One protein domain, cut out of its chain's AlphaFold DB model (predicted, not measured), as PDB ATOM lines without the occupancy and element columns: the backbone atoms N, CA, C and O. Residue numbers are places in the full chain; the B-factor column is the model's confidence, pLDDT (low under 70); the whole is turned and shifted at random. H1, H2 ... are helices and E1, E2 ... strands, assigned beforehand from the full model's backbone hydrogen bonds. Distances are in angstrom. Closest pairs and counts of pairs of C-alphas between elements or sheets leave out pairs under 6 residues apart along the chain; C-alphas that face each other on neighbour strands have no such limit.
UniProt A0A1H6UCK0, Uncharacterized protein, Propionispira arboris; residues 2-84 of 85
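AT A GLANCE: This is residues 2 to 84 of the 85 residues of an uncharacterized protein of Propionispira arboris (UniProt A0A1H6UCK0). A short helix, H1, folds back at a splayed angle from the start of one long helix, H2, which makes the long axis; after H2, residues 54 to 84 return beside it as a long, loose hairpin with the small sheet E1 E2 at its open end. The printed part has 83 residues, in order H1, H2, E1, E2, mostly helix, with an antiparallel sheet. It is extended, with radius of gyration of the C-alphas 18.4 A and spans of 58 by 29 by 13 A.

HOW THE PARTS SIT: H1, residues 2 to 14, and H2, residues 18 to 53, form a helical hairpin, opposite ways at a shallow tilt of 33 degrees, only just short of steep. H1 touches H2 with residues 8 to 12 alone; the closest C-alphas, of Met 12 and Arg 21, are 6.1 A apart. In both helices every O i to N i+4 pair is within hydrogen-bond range. E1, residues 58 to 61, and E2, residues 81 to 83, form an antiparallel hairpin, with N 60 and O 81 at 2.8 A. The closest C-alphas of H2 and E1, of Ala 49 and Ile 59, are 6.6 A apart.

IN THESE COORDINATES: H1, 18.5 A long, begins at C-alpha 2 (438.930, 288.231, 383.940). H2, 52.5 A long, ends at C-alpha 53 (460.448, 255.671, 373.519).

THE WHOLE: The printed part has no cut. The long link, residues 62 to 80, joins E1 to E2. Residues 2, 62 and 70 to 84 have pLDDT under 70.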
ATOM      1  N   ASP A   2     440.246 287.586 384.106       64.94
ATOM      2  CA  ASP A   2     438.930 288.231 383.940       64.94
ATOM      3  C   ASP A   2     437.752 287.256 383.770       64.94
ATOM      4  O   ASP A   2     436.663 287.520 384.277       64.94
ATOM      5  N   SER A   3     437.964 286.093 383.140       82.94
ATOM      6  CA  SER A   3     436.907 285.085 382.969       82.94
ATOM      7  C   SER A   3     436.486 284.421 384.284       82.94
ATOM      8  O   SER A   3     435.297 284.277 384.540       82.94
ATOM      9  N   ILE A   4     437.438 284.089 385.166       85.88
ATOM     10  CA  ILE A   4     437.156 283.412 386.443       85.88
ATOM     11  C   ILE A   4     436.333 284.323 387.354       85.88
ATOM     12  O   ILE A   4     435.359 283.882 387.959       85.88
ATOM     13  N   VAL A   5     436.703 285.604 387.428       87.38
ATOM     14  CA  VAL A   5     435.966 286.594 388.222       87.38
ATOM     15  C   VAL A   5     434.549 286.768 387.674       87.38
ATOM     16  O   VAL A   5     433.596 286.779 388.451       87.38
ATOM     17  N   ALA A   6     434.382 286.838 386.348       92.12
ATOM     18  CA  ALA A   6     433.064 286.931 385.722       92.12
ATOM     19  C   ALA A   6     432.186 285.695 386.002       92.12
ATOM     20  O   ALA A   6     431.002 285.842 386.310       92.12
ATOM     21  N   GLU A   7     432.762 284.493 385.950       90.81
ATOM     22  CA  GLU A   7     432.070 283.231 386.244       90.81
ATOM     23  C   GLU A   7     431.620 283.160 387.714       90.81
ATOM     24  O   GLU A   7     430.461 282.842 387.986       90.81
ATOM     25  N   ILE A   8     432.469 283.567 388.665       90.50
ATOM     26  CA  ILE A   8     432.100 283.633 390.090       90.50
ATOM     27  C   ILE A   8     431.003 284.679 390.324       90.50
ATOM     28  O   ILE A   8     430.028 284.406 391.023       90.50
ATOM     29  N   VAL A   9     431.110 285.866 389.714       91.81
ATOM     30  CA  VAL A   9     430.070 286.908 389.810       91.81
ATOM     31  C   VAL A   9     428.732 286.406 389.274       91.81
ATOM     32  O   VAL A   9     427.694 286.702 389.867       91.81
ATOM     33  N   LYS A  10     428.740 285.625 388.191       93.06
ATOM     34  CA  LYS A  10     427.534 284.988 387.663       93.06
ATOM     35  C   LYS A  10     426.932 284.007 388.672       93.06
ATOM     36  O   LYS A  10     425.756 284.131 388.991       93.06
ATOM     37  N   ILE A  11     427.740 283.116 389.254       91.31
ATOM     38  CA  ILE A  11     427.283 282.174 390.293       91.31
ATOM     39  C   ILE A  11     426.661 282.921 391.480       91.31
ATOM     40  O   ILE A  11     425.592 282.546 391.961       91.31
ATOM     41  N   MET A  12     427.292 284.010 391.930       89.56
ATOM     42  CA  MET A  12     426.774 284.820 393.034       89.56
ATOM     43  C   MET A  12     425.423 285.475 392.719       89.56
ATOM     44  O   MET A  12     424.621 285.633 393.636       89.56
ATOM     45  N   LYS A  13     425.182 285.864 391.459       92.06
ATOM     46  CA  LYS A  13     423.928 286.494 391.009       92.06
ATOM     47  C   LYS A  13     422.800 285.490 390.772       92.06
ATOM     48  O   LYS A  13     421.650 285.822 391.036       92.06
ATOM     49  N   ASP A  14     423.125 284.293 390.293       91.88
ATOM     50  CA  ASP A  14     422.136 283.279 389.902       91.88
ATOM     51  C   ASP A  14     421.667 282.408 391.090       91.88
ATOM     52  O   ASP A  14     420.657 281.707 391.001       91.88
ATOM     53  N   SER A  15     422.386 282.445 392.218       88.69
ATOM     54  CA  SER A  15     422.082 281.637 393.405       88.69
ATOM     55  C   SER A  15     420.926 282.215 394.226       88.69
ATOM     56  O   SER A  15     420.919 283.396 394.569       88.69
ATOM     57  N   LYS A  16     419.960 281.362 394.587       84.81
ATOM     58  CA  LYS A  16     418.733 281.753 395.309       84.81
ATOM     59  C   LYS A  16     418.950 281.998 396.803       84.81
ATOM     60  O   LYS A  16     418.228 282.789 397.403       84.81
ATOM     61  N   ASP A  17     419.924 281.314 397.391       92.75
ATOM     62  CA  ASP A  17     420.242 281.356 398.815       92.75
ATOM     63  C   ASP A  17     421.745 281.131 399.049       92.75
ATOM     64  O   ASP A  17     422.501 280.788 398.133       92.75
ATOM     65  N   ALA A  18     422.187 281.373 400.283       90.06
ATOM     66  CA  ALA A  18     423.598 281.326 400.646       90.06
ATOM     67  C   ALA A  18     424.213 279.923 400.514       90.06
ATOM     68  O   ALA A  18     425.357 279.827 400.077       90.06
ATOM     69  N   ILE A  19     423.459 278.864 400.828       91.62
ATOM     70  CA  ILE A  19     423.943 277.479 400.783       91.62
ATOM     71  C   ILE A  19     424.141 277.065 399.325       91.62
ATOM     72  O   ILE A  19     425.235 276.658 398.942       91.62
ATOM     73  N   SER A  20     423.127 277.286 398.480       89.69
ATOM     74  CA  SER A  20     423.222 277.019 397.037       89.69
ATOM     75  C   SER A  20     424.408 277.745 396.392       89.69
ATOM     76  O   SER A  20     425.073 277.213 395.500       89.69
ATOM     77  N   ARG A  21     424.692 278.972 396.848       91.62
ATOM     78  CA  ARG A  21     425.832 279.759 396.372       91.62
ATOM     79  C   ARG A  21     427.166 279.140 396.768       91.62
ATOM     80  O   ARG A  21     428.049 279.047 395.920       91.62
ATOM     81  N   GLU A  22     427.321 278.739 398.027       89.25
ATOM     82  CA  GLU A  22     428.538 278.078 398.507       89.25
ATOM     83  C   GLU A  22     428.790 276.767 397.761       89.25
ATOM     84  O   GLU A  22     429.896 276.567 397.261       89.25
ATOM     85  N   GLU A  23     427.767 275.931 397.580       90.50
ATOM     86  CA  GLU A  23     427.882 274.679 396.821       90.50
ATOM     87  C   GLU A  23     428.296 274.922 395.363       90.50
ATOM     88  O   GLU A  23     429.175 274.235 394.835       90.50
ATOM     89  N   CYS A  24     427.700 275.919 394.702       91.00
ATOM     90  CA  CYS A  24     428.037 276.246 393.318       91.00
ATOM     91  C   CYS A  24     429.460 276.797 393.180       91.00
ATOM     92  O   CYS A  24     430.159 276.427 392.236       91.00
ATOM     93  N   ILE A  25     429.896 277.656 394.106       91.12
ATOM     94  CA  ILE A  25     431.270 278.174 394.136       91.12
ATOM     95  C   ILE A  25     432.256 277.032 394.396       91.12
ATOM     96  O   ILE A  25     433.262 276.929 393.693       91.12
ATOM     97  N   TRP A  26     431.958 276.159 395.360       90.00
ATOM     98  CA  TRP A  26     432.800 275.012 395.685       90.00
ATOM     99  C   TRP A  26     432.975 274.102 394.473       90.00
ATOM    100  O   TRP A  26     434.106 273.865 394.053       90.00
ATOM    101  N   ARG A  27     431.863 273.689 393.847       88.94
ATOM    102  CA  ARG A  27     431.881 272.854 392.641       88.94
ATOM    103  C   ARG A  27     432.670 273.504 391.507       88.94
ATOM    104  O   ARG A  27     433.485 272.853 390.863       88.94
ATOM    105  N   TYR A  28     432.462 274.801 391.290       90.69
ATOM    106  CA  TYR A  28     433.177 275.544 390.260       90.69
ATOM    107  C   TYR A  28     434.698 275.493 390.456       90.69
ATOM    108  O   TYR A  28     435.439 275.185 389.521       90.69
ATOM    109  N   PHE A  29     435.177 275.752 391.675       88.50
ATOM    110  CA  PHE A  29     436.607 275.690 391.965       88.50
ATOM    111  C   PHE A  29     437.159 274.269 391.880       88.50
ATOM    112  O   PHE A  29     438.236 274.083 391.311       88.50
ATOM    113  N   THR A  30     436.440 273.271 392.397       87.75
ATOM    114  CA  THR A  30     436.885 271.875 392.309       87.75
ATOM    115  C   THR A  30     436.987 271.408 390.864       87.75
ATOM    116  O   THR A  30     437.971 270.760 390.526       87.75
ATOM    117  N   ASP A  31     436.057 271.799 389.991       87.81
ATOM    118  CA  ASP A  31     436.095 271.435 388.572       87.81
ATOM    119  C   ASP A  31     437.305 272.065 387.866       87.81
ATOM    120  O   ASP A  31     438.021 271.388 387.124       87.81
ATOM    121  N   LYS A  32     437.594 273.346 388.137       89.06
ATOM    122  CA  LYS A  32     438.778 274.029 387.582       89.06
ATOM    123  C   LYS A  32     440.086 273.419 388.078       89.06
ATOM    124  O   LYS A  32     441.024 273.255 387.293       89.06
ATOM    125  N   LEU A  33     440.156 273.064 389.360       88.06
ATOM    126  CA  LEU A  33     441.310 272.368 389.929       88.06
ATOM    127  C   LEU A  33     441.474 270.977 389.311       88.06
ATOM    128  O   LEU A  33     442.581 270.621 388.923       88.06
ATOM    129  N   SER A  34     440.384 270.223 389.163       86.56
ATOM    130  CA  SER A  34     440.375 268.909 388.514       86.56
ATOM    131  C   SER A  34     440.948 268.964 387.107       86.56
ATOM    132  O   SER A  34     441.823 268.167 386.779       86.56
ATOM    133  N   GLN A  35     440.490 269.922 386.298       87.31
ATOM    134  CA  GLN A  35     440.989 270.132 384.937       87.31
ATOM    135  C   GLN A  35     442.485 270.458 384.941       87.31
ATOM    136  O   GLN A  35     443.262 269.790 384.268       87.31
ATOM    137  N   SER A  36     442.904 271.404 385.785       89.19
ATOM    138  CA  SER A  36     444.309 271.824 385.859       89.19
ATOM    139  C   SER A  36     445.242 270.683 386.287       89.19
ATOM    140  O   SER A  36     446.340 270.535 385.757       89.19
ATOM    141  N   VAL A  37     444.817 269.860 387.252       87.44
ATOM    142  CA  VAL A  37     445.601 268.707 387.722       87.44
ATOM    143  C   VAL A  37     445.639 267.602 386.670       87.44
ATOM    144  O   VAL A  37     446.693 267.002 386.475       87.44
ATOM    145  N   ALA A  38     444.525 267.338 385.983       85.06
ATOM    146  CA  ALA A  38     444.484 266.380 384.882       85.06
ATOM    147  C   ALA A  38     445.485 266.756 383.782       85.06
ATOM    148  O   ALA A  38     446.342 265.944 383.445       85.06
ATOM    149  N   GLU A  39     445.444 268.005 383.315       87.38
ATOM    150  CA  GLU A  39     446.361 268.527 382.294       87.38
ATOM    151  C   GLU A  39     447.827 268.426 382.739       87.38
ATOM    152  O   GLU A  39     448.689 267.982 381.981       87.38
ATOM    153  N   ALA A  40     448.128 268.783 383.992       89.12
ATOM    154  CA  ALA A  40     449.483 268.675 384.527       89.12
ATOM    155  C   ALA A  40     449.996 267.224 384.536       89.12
ATOM    156  O   ALA A  40     451.161 266.978 384.220       89.12
ATOM    157  N   LEU A  41     449.138 266.261 384.882       85.31
ATOM    158  CA  LEU A  41     449.489 264.841 384.870       85.31
ATOM    159  C   LEU A  41     449.662 264.306 383.447       85.31
ATOM    160  O   LEU A  41     450.594 263.548 383.210       85.31
ATOM    161  N   GLU A  42     448.833 264.735 382.496       85.31
ATOM    162  CA  GLU A  42     448.976 264.365 381.083       85.31
ATOM    163  C   GLU A  42     450.297 264.870 380.485       85.31
ATOM    164  O   GLU A  42     450.949 264.153 379.726       85.31
ATOM    165  N   ILE A  43     450.748 266.069 380.873       88.94
ATOM    166  CA  ILE A  43     452.070 266.591 380.485       88.94
ATOM    167  C   ILE A  43     453.189 265.692 381.025       88.94
ATOM    168  O   ILE A  43     454.142 265.385 380.305       88.94
ATOM    169  N   ILE A  44     453.080 265.259 382.284       87.94
ATOM    170  CA  ILE A  44     454.051 264.342 382.896       87.94
ATOM    171  C   ILE A  44     454.030 262.988 382.178       87.94
ATOM    172  O   ILE A  44     455.091 262.459 381.851       87.94
ATOM    173  N   ASP A  45     452.846 262.444 381.892       84.00
ATOM    174  CA  ASP A  45     452.683 261.179 381.171       84.00
ATOM    175  C   ASP A  45     453.329 261.247 379.775       84.00
ATOM    176  O   ASP A  45     454.021 260.309 379.372       84.00
ATOM    177  N   ALA A  46     453.180 262.369 379.062       84.31
ATOM    178  CA  ALA A  46     453.803 262.590 377.757       84.31
ATOM    179  C   ALA A  46     455.342 262.640 377.830       84.31
ATOM    180  O   ALA A  46     456.018 262.006 377.016       84.31
ATOM    181  N   ASP A  47     455.904 263.341 378.820       88.88
ATOM    182  CA  ASP A  47     457.358 263.386 379.046       88.88
ATOM    183  C   ASP A  47     457.917 261.997 379.395       88.88
ATOM    184  O   ASP A  47     458.960 261.576 378.887       88.88
ATOM    185  N   VAL A  48     457.195 261.233 380.219       86.25
ATOM    186  CA  VAL A  48     457.553 259.849 380.541       86.25
ATOM    187  C   VAL A  48     457.504 258.973 379.287       86.25
ATOM    188  O   VAL A  48     458.471 258.262 379.011       86.25
ATOM    189  N   ALA A  49     456.432 259.039 378.498       84.88
ATOM    190  CA  ALA A  49     456.288 258.255 377.274       84.88
ATOM    191  C   ALA A  49     457.439 258.511 376.285       84.88
ATOM    192  O   ALA A  49     458.035 257.564 375.767       84.88
ATOM    193  N   GLU A  50     457.820 259.772 376.085       87.19
ATOM    194  CA  GLU A  50     458.944 260.143 375.221       87.19
ATOM    195  C   GLU A  50     460.280 259.590 375.751       87.19
ATOM    196  O   GLU A  50     461.051 258.982 375.002       87.19
ATOM    197  N   LYS A  51     460.532 259.686 377.064       88.00
ATOM    198  CA  LYS A  51     461.733 259.110 377.697       88.00
ATOM    199  C   LYS A  51     461.834 257.594 377.524       88.00
ATOM    200  O   LYS A  51     462.941 257.072 377.390       88.00
ATOM    201  N   TYR A  52     460.718 256.870 377.563       84.50
ATOM    202  CA  TYR A  52     460.713 255.419 377.348       84.50
ATOM    203  C   TYR A  52     460.850 255.051 375.869       84.50
ATOM    204  O   TYR A  52     461.586 254.117 375.547       84.50
ATOM    205  N   LYS A  53     460.254 255.831 374.965       84.50
ATOM    206  CA  LYS A  53     460.448 255.671 373.519       84.50
ATOM    207  C   LYS A  53     461.919 255.806 373.120       84.50
ATOM    208  O   LYS A  53     462.437 254.977 372.376       84.50
ATOM    209  N   GLN A  54     462.630 256.781 373.689       89.50
ATOM    210  CA  GLN A  54     464.077 256.956 373.483       89.50
ATOM    211  C   GLN A  54     464.917 255.771 373.986       89.50
ATOM    212  O   GLN A  54     466.020 255.544 373.498       89.50
ATOM    213  N   LYS A  55     464.394 254.992 374.939       88.00
ATOM    214  CA  LYS A  55     465.027 253.770 375.456       88.00
ATOM    215  C   LYS A  55     464.678 252.515 374.643       88.00
ATOM    216  O   LYS A  55     465.080 251.426 375.035       88.00
ATOM    217  N   GLY A  56     463.956 252.661 373.530       86.44
ATOM    218  CA  GLY A  56     463.600 251.561 372.633       86.44
ATOM    219  C   GLY A  56     462.321 250.817 373.016       86.44
ATOM    220  O   GLY A  56     462.081 249.734 372.493       86.44
ATOM    221  N   TYR A  57     461.509 251.374 373.915       82.50
ATOM    222  CA  TYR A  57     460.218 250.789 374.252       82.50
ATOM    223  C   TYR A  57     459.082 251.332 373.375       82.50
ATOM    224  O   TYR A  57     459.107 252.489 372.953       82.50
ATOM    225  N   GLU A  58     458.037 250.526 373.178       79.56
ATOM    226  CA  GLU A  58     456.807 250.963 372.515       79.56
ATOM    227  C   GLU A  58     455.740 251.388 373.530       79.56
ATOM    228  O   GLU A  58     455.526 250.734 374.556       79.56
ATOM    229  N   ILE A  59     455.051 252.491 373.231       77.31
ATOM    230  CA  ILE A  59     453.941 253.003 374.038       77.31
ATOM    231  C   ILE A  59     452.650 252.366 373.539       77.31
ATOM    232  O   ILE A  59     452.180 252.682 372.448       77.31
ATOM    233  N   ALA A  60     452.061 251.483 374.342       74.12
ATOM    234  CA  ALA A  60     450.845 250.771 373.966       74.12
ATOM    235  C   ALA A  60     449.590 251.650 374.060       74.12
ATOM    236  O   ALA A  60     448.652 251.463 373.287       74.12
ATOM    237  N   ARG A  61     449.543 252.582 375.024       71.88
ATOM    238  CA  ARG A  61     448.376 253.444 375.249       71.88
ATOM    239  C   ARG A  61     448.726 254.706 376.037       71.88
ATOM    240  O   ARG A  61     449.524 254.649 376.969       71.88
ATOM    241  N   CYS A  62     448.079 255.811 375.676       68.62
ATOM    242  CA  CYS A  62     448.037 257.057 376.436       68.62
ATOM    243  C   CYS A  62     446.585 257.542 376.422       68.62
ATOM    244  O   CYS A  62     446.043 257.788 375.347       68.62
ATOM    245  N   ASP A  63     445.946 257.637 377.586       70.62
ATOM    246  CA  ASP A  63     444.579 258.153 377.707       70.62
ATOM    247  C   ASP A  63     444.539 259.448 378.519       70.62
ATOM    248  O   ASP A  63     445.430 259.751 379.310       70.62
ATOM    249  N   TRP A  64     443.450 260.180 378.324       72.88
ATOM    250  CA  TRP A  64     443.101 261.385 379.056       72.88
ATOM    251  C   TRP A  64     442.793 261.094 380.531       72.88
ATOM    252  O   TRP A  64     442.173 260.084 380.881       72.88
ATOM    253  N   ARG A  65     443.212 262.001 381.413       73.50
ATOM    254  CA  ARG A  65     443.014 261.914 382.861       73.50
ATOM    255  C   ARG A  65     441.707 262.606 383.232       73.50
ATOM    256  O   ARG A  65     441.466 263.756 382.890       73.50
ATOM    257  N   THR A  66     440.868 261.925 384.006       75.94
ATOM    258  CA  THR A  66     439.728 262.561 384.681       75.94
ATOM    259  C   THR A  66     439.988 262.562 386.180       75.94
ATOM    260  O   THR A  66     440.116 261.501 386.790       75.94
ATOM    261  N   ILE A  67     440.055 263.752 386.776       77.75
ATOM    262  CA  ILE A  67     440.228 263.933 388.221       77.75
ATOM    263  C   ILE A  67     438.893 264.362 388.825       77.75
ATOM    264  O   ILE A  67     438.269 265.311 388.352       77.75
ATOM    265  N   GLN A  68     438.453 263.683 389.883       74.88
ATOM    266  CA  GLN A  68     437.273 264.074 390.651       74.88
ATOM    267  C   GLN A  68     437.652 264.331 392.106       74.88
ATOM    268  O   GLN A  68     438.091 263.431 392.823       74.88
ATOM    269  N   PHE A  69     437.425 265.560 392.556       70.44
ATOM    270  CA  PHE A  69     437.484 265.915 393.966       70.44
ATOM    271  C   PHE A  69     436.098 265.708 394.592       70.44
ATOM    272  O   PHE A  69     435.297 266.632 394.690       70.44
ATOM    273  N   HIS A  70     435.796 264.469 394.987       61.81
ATOM    274  CA  HIS A  70     434.740 264.190 395.967       61.81
ATOM    275  C   HIS A  70     435.385 264.076 397.358       61.81
ATOM    276  O   HIS A  70     436.598 263.904 397.434       61.81
ATOM    277  N   ASN A  71     434.613 264.173 398.450       52.25
ATOM    278  CA  ASN A  71     435.106 264.259 399.842       52.25
ATOM    279  C   ASN A  71     436.198 263.243 400.259       52.25
ATOM    280  O   ASN A  71     436.857 263.462 401.269       52.25
ATOM    281  N   LEU A  72     436.431 262.177 399.491       38.75
ATOM    282  CA  LEU A  72     437.649 261.371 399.484       38.75
ATOM    283  C   LEU A  72     438.047 261.125 398.016       38.75
ATOM    284  O   LEU A  72     437.211 260.775 397.183       38.75
ATOM    285  N   ILE A  73     439.319 261.366 397.697       44.59
ATOM    286  CA  ILE A  73     439.867 261.385 396.337       44.59
ATOM    287  C   ILE A  73     439.701 260.009 395.671       44.59
ATOM    288  O   ILE A  73     440.291 259.029 396.123       44.59
ATOM    289  N   HIS A  74     438.963 259.941 394.562       41.09
ATOM    290  CA  HIS A  74     438.989 258.787 393.664       41.09
ATOM    291  C   HIS A  74     439.866 259.121 392.458       41.09
ATOM    292  O   HIS A  74     439.481 259.874 391.566       41.09
ATOM    293  N   PHE A  75     441.075 258.563 392.451       42.62
ATOM    294  CA  PHE A  75     441.984 258.631 391.314       42.62
ATOM    295  C   PHE A  75     441.515 257.650 390.236       42.62
ATOM    296  O   PHE A  75     441.535 256.440 390.459       42.62
ATOM    297  N   PHE A  76     441.138 258.144 389.056       40.31
ATOM    298  CA  PHE A  76     441.129 257.301 387.863       40.31
ATOM    299  C   PHE A  76     442.539 257.320 387.266       40.31
ATOM    300  O   PHE A  76     443.034 258.345 386.794       40.31
ATOM    301  N   SER A  77     443.225 256.182 387.372       41.31
ATOM    302  CA  SER A  77     444.561 255.990 386.819       41.31
ATOM    303  C   SER A  77     444.453 255.515 385.377       41.31
ATOM    304  O   SER A  77     443.956 254.423 385.121       41.31
ATOM    305  N   VAL A  78     444.974 256.310 384.453       47.97
ATOM    306  CA  VAL A  78     445.391 255.837 383.139       47.97
ATOM    307  C   VAL A  78     446.852 255.419 383.254       47.97
ATOM    308  O   VAL A  78     447.671 256.136 383.822       47.97
ATOM    309  N   THR A  79     447.190 254.241 382.757       50.41
ATOM    310  CA  THR A  79     448.536 253.677 382.873       50.41
ATOM    311  C   THR A  79     449.208 253.733 381.509       50.41
ATOM    312  O   THR A  79     448.667 253.207 380.539       50.41
ATOM    313  N   VAL A  80     450.397 254.335 381.425       53.41
ATOM    314  CA  VAL A  80     451.251 254.196 380.239       53.41
ATOM    315  C   VAL A  80     451.782 252.767 380.237       53.41
ATOM    316  O   VAL A  80     452.653 252.405 381.028       53.41
ATOM    317  N   HIS A  81     451.208 251.925 379.384       58.31
ATOM    318  CA  HIS A  81     451.681 250.560 379.199       58.31
ATOM    319  C   HIS A  81     452.837 250.570 378.206       58.31
ATOM    320  O   HIS A  81     452.690 251.016 377.069       58.31
ATOM    321  N   VAL A  82     453.987 250.092 378.660       61.19
ATOM    322  CA  VAL A  82     455.225 250.064 377.893       61.19
ATOM    323  C   VAL A  82     455.523 248.605 377.541       61.19
ATOM    324  O   VAL A  82     455.588 247.769 378.442       61.19
ATOM    325  N   ILE A  83     455.665 248.286 376.252       60.56
ATOM    326  CA  ILE A  83     455.974 246.926 375.777       60.56
ATOM    327  C   ILE A  83     457.463 246.864 375.424       60.56
ATOM    328  O   ILE A  83     458.002 247.780 374.800       60.56
ATOM    329  N   GLN A  84     458.133 245.807 375.883       55.34
ATOM    330  CA  GLN A  84     459.547 245.543 375.625       55.34
ATOM    331  C   GLN A  84     459.657 244.521 374.486       55.34
ATOM    332  O   GLN A  84     458.986 243.491 374.540       55.34
TER     333      GLN A  84